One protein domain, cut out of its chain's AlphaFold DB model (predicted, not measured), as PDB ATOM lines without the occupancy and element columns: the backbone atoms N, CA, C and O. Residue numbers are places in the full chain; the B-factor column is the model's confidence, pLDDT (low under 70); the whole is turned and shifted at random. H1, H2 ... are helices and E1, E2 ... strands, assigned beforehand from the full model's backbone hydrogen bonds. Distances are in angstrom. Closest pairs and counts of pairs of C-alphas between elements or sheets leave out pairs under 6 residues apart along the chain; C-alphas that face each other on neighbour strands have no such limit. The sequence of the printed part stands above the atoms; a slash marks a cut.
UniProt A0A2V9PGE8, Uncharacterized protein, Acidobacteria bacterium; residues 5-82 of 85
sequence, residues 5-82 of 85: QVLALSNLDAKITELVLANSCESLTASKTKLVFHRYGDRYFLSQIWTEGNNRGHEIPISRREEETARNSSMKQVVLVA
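This is residues 5 to 82 of the 85 residues of an uncharacterized protein of Acidobacteria bacterium (UniProt A0A2V9PGE8). Look for one strongly twisted, curled wall of six antiparallel strands, with the short helix H1 over one face of it near E3 and E4. The hairpin E1 and E2 reaches out from the body as an arm, and its tip, residues 11 to 16, sticks out; E2 bends by 56 degrees where it passes from this arm into the body. The printed part has 78 residues with six named strands and one named helix, along the chain E1 E2 E3 E4 E5 H1 E6, and the sheet's order is E1 E2 E5 E4 E3 E6. The class is mostly strand; the whole is compact, with a radius of gyration of the C-alphas of 13.3 A and spans of 37 by 30 by 21 A.

Begin with the hairpin of E1, residues 5 to 11, and E2, residues 16 to 26, where N 7 and O 20 are 2.8 A apart, within hydrogen-bond range. E2 pairs in staggered fashion: with E1 over residues 16 to 22, and over residues 23 to 26 with E5, residues 56 to 59, where N 23 and O 59 are 2.8 A apart. E3, residues 34 to 40, and E4, residues 43 to 50, form a hairpin, with N 36 and O 48 at 2.8 A. E4 and E5 form another, with N 49 and O 58 at 2.8 A. E3 E4 E5 are a meander, each strand the antiparallel neighbour of the one before; with E2, antiparallel to E5, they make a Greek key of four successive strands. H1, residues 64 to 70, is on the sheet at a height of 9.4 A, only just over E3 alone: 4 of its 7 C-alphas fall on E3 and 2 on E4. It runs along the strands, only just, at 29.7 degrees to E3 on the local plane. In H1 every O i to N i+4 pair is within hydrogen-bond range. E6, residues 75 to 81, is the edge strand beside E3, with N 35 and O 80 at 2.8 A. E1, the other edge strand, is apart from E6.

Find C-alpha 5 at (-46.578, -39.068, -60.034); from there E1 runs 19.4 A. E2 starts at (-29.105, -29.947, -58.617) and covers 29.4 A, bending at residue 23. E3 spans 19.2 A and E4 20.8 A, with a bend of 51 degrees at residue 47. E5 and H1 are shorter, at 9.6 A and 9.8 A. E6 runs 19.5 A to C-alpha 81 at (-47.123, -24.186, -44.056).

The C-alphas of Gly 53 and Asn 72 are the two farthest apart, at 37.1 A. The printed part has no cut and no long link. Look at residues 28 to 29 for pLDDT under 70; the mean of the printed part is 90.2.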
ATOM      1  N   GLN A   5     -46.866 -40.362 -59.423       83.50
ATOM      2  CA  GLN A   5     -46.578 -39.068 -60.034       83.50
ATOM      3  C   GLN A   5     -45.085 -38.776 -59.889       83.50
ATOM      4  O   GLN A   5     -44.508 -39.013 -58.830       83.50
ATOM      5  N   VAL A   6     -44.443 -38.283 -60.950       88.62
ATOM      6  CA  VAL A   6     -43.030 -37.879 -60.903       88.62
ATOM      7  C   VAL A   6     -42.954 -36.423 -60.461       88.62
ATOM      8  O   VAL A   6     -43.573 -35.553 -61.070       88.62
ATOM      9  N   LEU A   7     -42.171 -36.160 -59.420       90.56
ATOM     10  CA  LEU A   7     -41.856 -34.821 -58.938       90.56
ATOM     11  C   LEU A   7     -40.394 -34.492 -59.229       90.56
ATOM     12  O   LEU A   7     -39.515 -35.317 -58.991       90.56
ATOM     13  N   ALA A   8     -40.132 -33.271 -59.690       92.31
ATOM     14  CA  ALA A   8     -38.783 -32.726 -59.770       92.31
ATOM     15  C   ALA A   8     -38.488 -31.905 -58.508       92.31
ATOM     16  O   ALA A   8     -39.111 -30.871 -58.270       92.31
ATOM     17  N   LEU A   9     -37.532 -32.360 -57.703       89.19
ATOM     18  CA  LEU A   9     -37.027 -31.646 -56.535       89.19
ATOM     19  C   LEU A   9     -35.735 -30.938 -56.919       89.19
ATOM     20  O   LEU A   9     -34.750 -31.583 -57.259       89.19
ATOM     21  N   SER A  10     -35.737 -29.608 -56.870       89.56
ATOM     22  CA  SER A  10     -34.571 -28.810 -57.254       89.56
ATOM     23  C   SER A  10     -33.975 -28.095 -56.051       89.56
ATOM     24  O   SER A  10     -34.660 -27.343 -55.361       89.56
ATOM     25  N   ASN A  11     -32.681 -28.298 -55.830       89.62
ATOM     26  CA  ASN A  11     -31.870 -27.436 -54.991       89.62
ATOM     27  C   ASN A  11     -31.381 -26.261 -55.848       89.62
ATOM     28  O   ASN A  11     -30.518 -26.426 -56.710       89.62
ATOM     29  N   LEU A  12     -31.952 -25.081 -55.608       89.19
ATOM     30  CA  LEU A  12     -31.654 -23.874 -56.383       89.19
ATOM     31  C   LEU A  12     -30.246 -23.321 -56.119       89.19
ATOM     32  O   LEU A  12     -29.667 -22.713 -57.014       89.19
ATOM     33  N   ASP A  13     -29.694 -23.558 -54.928       91.31
ATOM     34  CA  ASP A  13     -28.352 -23.108 -54.545       91.31
ATOM     35  C   ASP A  13     -27.275 -23.968 -55.222       91.31
ATOM     36  O   ASP A  13     -26.419 -23.468 -55.951       91.31
ATOM     37  N   ALA A  14     -27.401 -25.292 -55.094       90.19
ATOM     38  CA  ALA A  14     -26.464 -26.243 -55.689       90.19
ATOM     39  C   ALA A  14     -26.700 -26.491 -57.193       90.19
ATOM     40  O   ALA A  14     -25.892 -27.162 -57.831       90.19
ATOM     41  N   LYS A  15     -27.803 -25.978 -57.762       90.56
ATOM     42  CA  LYS A  15     -28.262 -26.240 -59.142       90.56
ATOM     43  C   LYS A  15     -28.397 -27.735 -59.462       90.56
ATOM     44  O   LYS A  15     -28.086 -28.177 -60.565       90.56
ATOM     45  N   ILE A  16     -28.864 -28.506 -58.484       92.88
ATOM     46  CA  ILE A  16     -29.105 -29.947 -58.617       92.88
ATOM     47  C   ILE A  16     -30.610 -30.174 -58.689       92.88
ATOM     48  O   ILE A  16     -31.351 -29.619 -57.880       92.88
ATOM     49  N   THR A  17     -31.052 -31.023 -59.613       91.62
ATOM     50  CA  THR A  17     -32.443 -31.471 -59.702       91.62
ATOM     51  C   THR A  17     -32.491 -32.988 -59.635       91.62
ATOM     52  O   THR A  17     -31.840 -33.669 -60.419       91.62
ATOM     53  N   GLU A  18     -33.300 -33.500 -58.718       90.62
ATOM     54  CA  GLU A  18     -33.567 -34.919 -58.520       90.62
ATOM     55  C   GLU A  18     -35.016 -35.233 -58.900       90.62
ATOM     56  O   GLU A  18     -35.920 -34.420 -58.689       90.62
ATOM     57  N   LEU A  19     -35.251 -36.424 -59.447       91.19
ATOM     58  CA  LEU A  19     -36.591 -36.906 -59.777       91.19
ATOM     59  C   LEU A  19     -37.044 -37.925 -58.734       91.19
ATOM     60  O   LEU A  19     -36.344 -38.897 -58.458       91.19
ATOM     61  N   VAL A  20     -38.237 -37.722 -58.180       90.19
ATOM     62  CA  VAL A  20     -38.818 -38.584 -57.147       90.19
ATOM     63  C   VAL A  20     -40.154 -39.133 -57.622       90.19
ATOM     64  O   VAL A  20     -41.022 -38.391 -58.077       90.19
ATOM     65  N   LEU A  21     -40.325 -40.447 -57.492       90.44
ATOM     66  CA  LEU A  21     -41.615 -41.101 -57.670       90.44
ATOM     67  C   LEU A  21     -42.423 -40.949 -56.383       90.44
ATOM     68  O   LEU A  21     -42.038 -41.474 -55.340       90.44
ATOM     69  N   ALA A  22     -43.538 -40.234 -56.470       89.81
ATOM     70  CA  ALA A  22     -44.472 -40.052 -55.376       89.81
ATOM     71  C   ALA A  22     -45.737 -40.882 -55.597       89.81
ATOM     72  O   ALA A  22     -46.257 -40.992 -56.711       89.81
ATOM     73  N   ASN A  23     -46.263 -41.426 -54.510       90.19
ATOM     74  CA  ASN A  23     -47.585 -42.019 -54.473       90.19
ATOM     75  C   ASN A  23     -48.640 -40.918 -54.336       90.19
ATOM     76  O   ASN A  23     -48.397 -39.864 -53.751       90.19
ATOM     77  N   SER A  24     -49.833 -41.167 -54.865       85.88
ATOM     78  CA  SER A  24     -50.982 -40.300 -54.595       85.88
ATOM     79  C   SER A  24     -51.566 -40.654 -53.224       85.88
ATOM     80  O   SER A  24     -51.845 -41.827 -52.975       85.88
ATOM     81  N   CYS A  25     -51.785 -39.662 -52.364       84.25
ATOM     82  CA  CYS A  25     -52.520 -39.817 -51.106       84.25
ATOM     83  C   CYS A  25     -53.712 -38.848 -51.070       84.25
ATOM     84  O   CYS A  25     -53.671 -37.780 -51.677       84.25
ATOM     85  N   GLU A  26     -54.804 -39.227 -50.408       80.69
ATOM     86  CA  GLU A  26     -56.039 -38.431 -50.378       80.69
ATOM     87  C   GLU A  26     -56.340 -37.965 -48.953       80.69
ATOM     88  O   GLU A  26     -56.147 -38.699 -47.983       80.69
ATOM     89  N   SER A  27     -56.801 -36.723 -48.817       74.94
ATOM     90  CA  SER A  27     -57.290 -36.174 -47.551       74.94
ATOM     91  C   SER A  27     -58.445 -35.207 -47.808       74.94
ATOM     92  O   SER A  27     -58.691 -34.792 -48.945       74.94
ATOM     93  N   LEU A  28     -59.169 -34.839 -46.746       65.56
ATOM     94  CA  LEU A  28     -60.115 -33.724 -46.799       65.56
ATOM     95  C   LEU A  28     -59.348 -32.478 -47.261       65.56
ATOM     96  O   LEU A  28     -58.222 -32.261 -46.812       65.56
ATOM     97  N   THR A  29     -59.937 -31.726 -48.198       67.88
ATOM     98  CA  THR A  29     -59.294 -30.663 -48.989       67.88
ATOM     99  C   THR A  29     -58.234 -29.906 -48.197       67.88
ATOM    100  O   THR A  29     -58.526 -29.354 -47.133       67.88
ATOM    101  N   ALA A  30     -57.002 -29.854 -48.712       74.56
ATOM    102  CA  ALA A  30     -55.945 -29.114 -48.044       74.56
ATOM    103  C   ALA A  30     -56.300 -27.619 -48.043       74.56
ATOM    104  O   ALA A  30     -56.288 -26.966 -49.084       74.56
ATOM    105  N   SER A  31     -56.617 -27.073 -46.864       81.38
ATOM    106  CA  SER A  31     -56.945 -25.648 -46.695       81.38
ATOM    107  C   SER A  31     -55.751 -24.720 -46.893       81.38
ATOM    108  O   SER A  31     -55.946 -23.518 -46.933       81.38
ATOM    109  N   LYS A  32     -54.529 -25.263 -46.929       87.00
ATOM    110  CA  LYS A  32     -53.282 -24.535 -47.174       87.00
ATOM    111  C   LYS A  32     -52.278 -25.441 -47.880       87.00
ATOM    112  O   LYS A  32     -52.271 -26.655 -47.652       87.00
ATOM    113  N   THR A  33     -51.383 -24.837 -48.656       91.25
ATOM    114  CA  THR A  33     -50.199 -25.517 -49.188       91.25
ATOM    115  C   THR A  33     -49.246 -25.820 -48.035       91.25
ATOM    116  O   THR A  33     -48.887 -24.931 -47.262       91.25
ATOM    117  N   LYS A  34     -48.854 -27.086 -47.875       92.62
ATOM    118  CA  LYS A  34     -47.999 -27.526 -46.767       92.62
ATOM    119  C   LYS A  34     -47.062 -28.654 -47.176       92.62
ATOM    120  O   LYS A  34     -47.393 -29.492 -48.014       92.62
ATOM    121  N   LEU A  35     -45.917 -28.696 -46.513       93.75
ATOM    122  CA  LEU A  35     -44.931 -29.765 -46.591       93.75
ATOM    123  C   LEU A  35     -44.904 -30.498 -45.253       93.75
ATOM    124  O   LEU A  35     -44.835 -29.869 -44.196       93.75
ATOM    125  N   VAL A  36     -44.972 -31.823 -45.289       94.88
ATOM    126  CA  VAL A  36     -44.882 -32.674 -44.100       94.88
ATOM    127  C   VAL A  36     -43.528 -33.363 -44.110       94.88
ATOM    128  O   VAL A  36     -43.123 -33.929 -45.123       94.88
ATOM    129  N   PHE A  37     -42.837 -33.307 -42.978       96.44
ATOM    130  CA  PHE A  37     -41.540 -33.929 -42.779       96.44
ATOM    131  C   PHE A  37     -41.595 -34.955 -41.653       96.44
ATOM    132  O   PHE A  37     -42.159 -34.692 -40.584       96.44
ATOM    133  N   HIS A  38     -40.917 -36.081 -41.855       96.69
ATOM    134  CA  HIS A  38     -40.475 -36.939 -40.766       96.69
ATOM    135  C   HIS A  38     -39.159 -36.399 -40.218       96.69
ATOM    136  O   HIS A  38     -38.177 -36.223 -40.940       96.69
ATOM    137  N   ARG A  39     -39.147 -36.106 -38.922       96.06
ATOM    138  CA  ARG A  39     -37.985 -35.607 -38.200       96.06
ATOM    139  C   ARG A  39     -37.453 -36.687 -37.270       96.06
ATOM    140  O   ARG A  39     -38.181 -37.169 -36.403       96.06
ATOM    141  N   TYR A  40     -36.165 -36.973 -37.391       95.38
ATOM    142  CA  TYR A  40     -35.420 -37.883 -36.525       95.38
ATOM    143  C   TYR A  40     -34.232 -37.115 -35.942       95.38
ATOM    144  O   TYR A  40     -33.244 -36.872 -36.634       95.38
ATOM    145  N   GLY A  41     -34.352 -36.655 -34.695       92.00
ATOM    146  CA  GLY A  41     -33.352 -35.770 -34.088       92.00
ATOM    147  C   GLY A  41     -33.254 -34.423 -34.817       92.00
ATOM    148  O   GLY A  41     -34.175 -33.607 -34.754       92.00
ATOM    149  N   ASP A  42     -32.137 -34.183 -35.490       92.38
ATOM    150  CA  ASP A  42     -31.818 -33.008 -36.314       92.38
ATOM    151  C   ASP A  42     -32.029 -33.235 -37.822       92.38
ATOM    152  O   ASP A  42     -31.940 -32.291 -38.607       92.38
ATOM    153  N   ARG A  43     -32.368 -34.461 -38.236       94.19
ATOM    154  CA  ARG A  43     -32.582 -34.818 -39.645       94.19
ATOM    155  C   ARG A  43     -34.050 -34.734 -40.033       94.19
ATOM    156  O   ARG A  43     -34.915 -35.167 -39.273       94.19
ATOM    157  N   TYR A  44     -34.310 -34.233 -41.239       95.12
ATOM    158  CA  TYR A  44     -35.648 -34.052 -41.800       95.12
ATOM    159  C   TYR A  44     -35.747 -34.748 -43.156       95.12
ATOM    160  O   TYR A  44     -34.891 -34.554 -44.018       95.12
ATOM    161  N   PHE A  45     -36.810 -35.519 -43.346       94.75
ATOM    162  CA  PHE A  45     -37.124 -36.217 -44.586       94.75
ATOM    163  C   PHE A  45     -38.503 -35.766 -45.052       94.75
ATOM    164  O   PHE A  45     -39.454 -35.798 -44.273       94.75
ATOM    165  N   LEU A  46     -38.603 -35.279 -46.290       94.25
ATOM    166  CA  LEU A  46     -39.880 -34.856 -46.860       94.25
ATOM    167  C   LEU A  46     -40.746 -36.095 -47.095       94.25
ATOM    168  O   LEU A  46     -40.348 -36.971 -47.855       94.25
ATOM    169  N   SER A  47     -41.912 -36.152 -46.455       94.50
ATOM    170  CA  SER A  47     -42.816 -37.299 -46.539       94.50
ATOM    171  C   SER A  47     -44.071 -36.998 -47.344       94.50
ATOM    172  O   SER A  47     -44.532 -37.859 -48.087       94.50
ATOM    173  N   GLN A  48     -44.622 -35.783 -47.249       94.38
ATOM    174  CA  GLN A  48     -45.808 -35.414 -48.023       94.38
ATOM    175  C   GLN A  48     -45.788 -33.965 -48.503       94.38
ATOM    176  O   GLN A  48     -45.282 -33.066 -47.828       94.38
ATOM    177  N   ILE A  49     -46.416 -33.740 -49.654       92.50
ATOM    178  CA  ILE A  49     -46.652 -32.426 -50.248       92.50
ATOM    179  C   ILE A  49     -48.150 -32.266 -50.479       92.50
ATOM    180  O   ILE A  49     -48.790 -33.110 -51.109       92.50
ATOM    181  N   TRP A  50     -48.695 -31.157 -49.994       92.56
ATOM    182  CA  TRP A  50     -50.090 -30.784 -50.166       92.56
ATOM    183  C   TRP A  50     -50.175 -29.398 -50.788       92.56
ATOM    184  O   TRP A  50     -49.495 -28.478 -50.332       92.56
ATOM    185  N   THR A  51     -51.053 -29.247 -51.774       90.25
ATOM    186  CA  THR A  51     -51.339 -27.966 -52.429       90.25
ATOM    187  C   THR A  51     -52.735 -27.507 -52.040       90.25
ATOM    188  O   THR A  51     -53.675 -28.302 -52.071       90.25
ATOM    189  N   GLU A  52     -52.866 -26.233 -51.667       89.25
ATOM    190  CA  GLU A  52     -54.157 -25.629 -51.331       89.25
ATOM    191  C   GLU A  52     -55.199 -25.867 -52.433       89.25
ATOM    192  O   GLU A  52     -54.904 -25.759 -53.624       89.25
ATOM    193  N   GLY A  53     -56.422 -26.217 -52.028       85.50
ATOM    194  CA  GLY A  53     -57.529 -26.464 -52.953       85.50
ATOM    195  C   GLY A  53     -57.473 -27.814 -53.673       85.50
ATOM    196  O   GLY A  53     -58.407 -28.137 -54.403       85.50
ATOM    197  N   ASN A  54     -56.431 -28.626 -53.452       84.06
ATOM    198  CA  ASN A  54     -56.353 -29.993 -53.959       84.06
ATOM    199  C   ASN A  54     -56.721 -31.012 -52.863       84.06
ATOM    200  O   ASN A  54     -56.319 -30.900 -51.703       84.06
ATOM    201  N   ASN A  55     -57.486 -32.033 -53.245       83.94
ATOM    202  CA  ASN A  55     -57.852 -33.173 -52.399       83.94
ATOM    203  C   ASN A  55     -56.829 -34.315 -52.470       83.94
ATOM    204  O   ASN A  55     -56.872 -35.245 -51.663       83.94
ATOM    205  N   ARG A  56     -55.910 -34.241 -53.436       86.62
ATOM    206  CA  ARG A  56     -54.823 -35.194 -53.632       86.62
ATOM    207  C   ARG A  56     -53.497 -34.556 -53.248       86.62
ATOM    208  O   ARG A  56     -53.135 -33.503 -53.770       86.62
ATOM    209  N   GLY A  57     -52.794 -35.213 -52.341       89.12
ATOM    210  CA  GLY A  57     -51.413 -34.934 -51.988       89.12
ATOM    211  C   GLY A  57     -50.454 -35.891 -52.691       89.12
ATOM    212  O   GLY A  57     -50.851 -36.890 -53.301       89.12
ATOM    213  N   HIS A  58     -49.173 -35.573 -52.573       92.06
ATOM    214  CA  HIS A  58     -48.085 -36.436 -53.004       92.06
ATOM    215  C   HIS A  58     -47.394 -36.996 -51.770       92.06
ATOM    216  O   HIS A  58     -46.911 -36.231 -50.939       92.06
ATOM    217  N   GLU A  59     -47.330 -38.313 -51.662       93.25
ATOM    218  CA  GLU A  59     -46.603 -39.017 -50.614       93.25
ATOM    219  C   GLU A  59     -45.299 -39.572 -51.176       93.25
ATOM    220  O   GLU A  59     -45.287 -40.307 -52.165       93.25
ATOM    221  N   ILE A  60     -44.190 -39.211 -50.545       93.25
ATOM    222  CA  ILE A  60     -42.865 -39.696 -50.904       93.25
ATOM    223  C   ILE A  60     -42.609 -40.978 -50.107       93.25
ATOM    224  O   ILE A  60     -42.724 -40.958 -48.878       93.25
ATOM    225  N   PRO A  61     -42.279 -42.102 -50.769       91.44
ATOM    226  CA  PRO A  61     -41.968 -43.337 -50.069       91.44
ATOM    227  C   PRO A  61     -40.720 -43.169 -49.200       91.44
ATOM    228  O   PRO A  61     -39.763 -42.494 -49.587       91.44
ATOM    229  N   ILE A  62     -40.727 -43.833 -48.044       91.88
ATOM    230  CA  ILE A  62     -39.603 -43.832 -47.106       91.88
ATOM    231  C   ILE A  62     -38.346 -44.313 -47.833       91.88
ATOM    232  O   ILE A  62     -38.315 -45.385 -48.442       91.88
ATOM    233  N   SER A  63     -37.299 -43.495 -47.782       90.69
ATOM    234  CA  SER A  63     -36.022 -43.828 -48.413       90.69
ATOM    235  C   SER A  63     -35.188 -44.755 -47.523       90.69
ATOM    236  O   SER A  63     -35.279 -44.712 -46.299       90.69
ATOM    237  N   ARG A  64     -34.259 -45.518 -48.109       91.44
ATOM    238  CA  ARG A  64     -33.327 -46.358 -47.332       91.44
ATOM    239  C   ARG A  64     -32.563 -45.568 -46.255       91.44
ATOM    240  O   ARG A  64     -32.371 -46.055 -45.146       91.44
ATOM    241  N   ARG A  65     -32.148 -44.335 -46.569       91.56
ATOM    242  CA  ARG A  65     -31.454 -43.444 -45.617       91.56
ATOM    243  C   ARG A  65     -32.347 -43.043 -44.442       91.56
ATOM    244  O   ARG A  65     -31.860 -42.848 -43.328       91.56
ATOM    245  N   GLU A  66     -33.638 -42.890 -44.701       93.94
ATOM    246  CA  GLU A  66     -34.627 -42.603 -43.671       93.94
ATOM    247  C   GLU A  66     -34.828 -43.818 -42.761       93.94
ATOM    248  O   GLU A  66     -34.729 -43.670 -41.547       93.94
ATOM    249  N   GLU A  67     -34.974 -45.025 -43.321       94.06
ATOM    250  CA  GLU A  67     -35.055 -46.268 -42.536       94.06
ATOM    251  C   GLU A  67     -33.829 -46.466 -41.633       94.06
ATOM    252  O   GLU A  67     -33.960 -46.803 -40.456       94.06
ATOM    253  N   GLU A  68     -32.625 -46.237 -42.164       94.38
ATOM    254  CA  GLU A  68     -31.372 -46.326 -41.404       94.38
ATOM    255  C   GLU A  68     -31.333 -45.313 -40.249       94.38
ATOM    256  O   GLU A  68     -30.845 -45.624 -39.161       94.38
ATOM    257  N   THR A  69     -31.895 -44.120 -40.455       93.44
ATOM    258  CA  THR A  69     -31.996 -43.090 -39.414       93.44
ATOM    259  C   THR A  69     -33.054 -43.458 -38.364       93.44
ATOM    260  O   THR A  69     -32.809 -43.306 -37.165       93.44
ATOM    261  N   ALA A  70     -34.191 -44.015 -38.788       92.50
ATOM    262  CA  ALA A  70     -35.295 -44.417 -37.917       92.50
ATOM    263  C   ALA A  70     -34.917 -45.522 -36.916       92.50
ATOM    264  O   ALA A  70     -35.510 -45.613 -35.844       92.50
ATOM    265  N   ARG A  71     -33.895 -46.337 -37.211       92.25
ATOM    266  CA  ARG A  71     -33.388 -47.358 -36.271       92.25
ATOM    267  C   ARG A  71     -32.786 -46.768 -34.997       92.25
ATOM    268  O   ARG A  71     -32.786 -47.434 -33.970       92.25
ATOM    269  N   ASN A  72     -32.267 -45.542 -35.067       89.88
ATOM    270  CA  ASN A  72     -31.506 -44.924 -33.979       89.88
ATOM    271  C   ASN A  72     -32.260 -43.772 -33.299       89.88
ATOM    272  O   ASN A  72     -31.708 -43.104 -32.426       89.88
ATOM    273  N   SER A  73     -33.484 -43.455 -33.728       90.25
ATOM    274  CA  SER A  73     -34.210 -42.267 -33.271       90.25
ATOM    275  C   SER A  73     -35.714 -42.409 -33.461       90.25
ATOM    276  O   SER A  73     -36.176 -43.033 -34.410       90.25
ATOM    277  N   SER A  74     -36.494 -41.776 -32.584       91.75
ATOM    278  CA  SER A  74     -37.949 -41.727 -32.722       91.75
ATOM    279  C   SER A  74     -38.381 -40.690 -33.761       91.75
ATOM    280  O   SER A  74     -37.828 -39.590 -33.840       91.75
ATOM    281  N   MET A  75     -39.396 -41.046 -34.552       93.06
ATOM    282  CA  MET A  75     -39.989 -40.154 -35.542       93.06
ATOM    283  C   MET A  75     -40.864 -39.099 -34.855       93.06
ATOM    284  O   MET A  75     -41.725 -39.422 -34.037       93.06
ATOM    285  N   LYS A  76     -40.688 -37.833 -35.235       95.31
ATOM    286  CA  LYS A  76     -41.645 -36.745 -34.997       95.31
ATOM    287  C   LYS A  76     -42.142 -36.215 -36.335       95.31
ATOM    288  O   LYS A  76     -41.380 -36.166 -37.292       95.31
ATOM    289  N   GLN A  77     -43.393 -35.778 -36.396       95.00
ATOM    290  CA  GLN A  77     -43.923 -35.125 -37.589       95.00
ATOM    291  C   GLN A  77     -43.772 -33.608 -37.470       95.00
ATOM    292  O   GLN A  77     -44.113 -33.026 -36.440       95.00
ATOM    293  N   VAL A  78     -43.287 -32.965 -38.530       96.12
ATOM    294  CA  VAL A  78     -43.200 -31.506 -38.640       96.12
ATOM    295  C   VAL A  78     -43.972 -31.058 -39.872       96.12
ATOM    296  O   VAL A  78     -43.799 -31.617 -40.948       96.12
ATOM    297  N   VAL A  79     -44.834 -30.054 -39.713       94.88
ATOM    298  CA  VAL A  79     -45.634 -29.492 -40.807       94.88
ATOM    299  C   VAL A  79     -45.175 -28.065 -41.063       94.88
ATOM    300  O   VAL A  79     -45.258 -27.219 -40.176       94.88
ATOM    301  N   LEU A  80     -44.702 -27.809 -42.278       93.56
ATOM    302  CA  LEU A  80     -44.351 -26.483 -42.758       93.56
ATOM    303  C   LEU A  80     -45.492 -25.964 -43.631       93.56
ATOM    304  O   LEU A  80     -45.823 -26.575 -44.646       93.56
ATOM    305  N   VAL A  81     -46.103 -24.852 -43.242       92.81
ATOM    306  CA  VAL A  81     -47.123 -24.186 -44.056       92.81
ATOM    307  C   VAL A  81     -46.416 -23.210 -44.984       92.81
ATOM    308  O   VAL A  81     -45.658 -22.362 -44.520       92.81
ATOM    309  N   ALA A  82     -46.640 -23.355 -46.287       87.25
ATOM    310  CA  ALA A  82     -46.123 -22.420 -47.270       87.25
ATOM    311  C   ALA A  82     -47.120 -21.271 -47.419       87.25
ATOM    312  O   ALA A  82     -48.282 -21.498 -47.758       87.25
TER     313      ALA A  82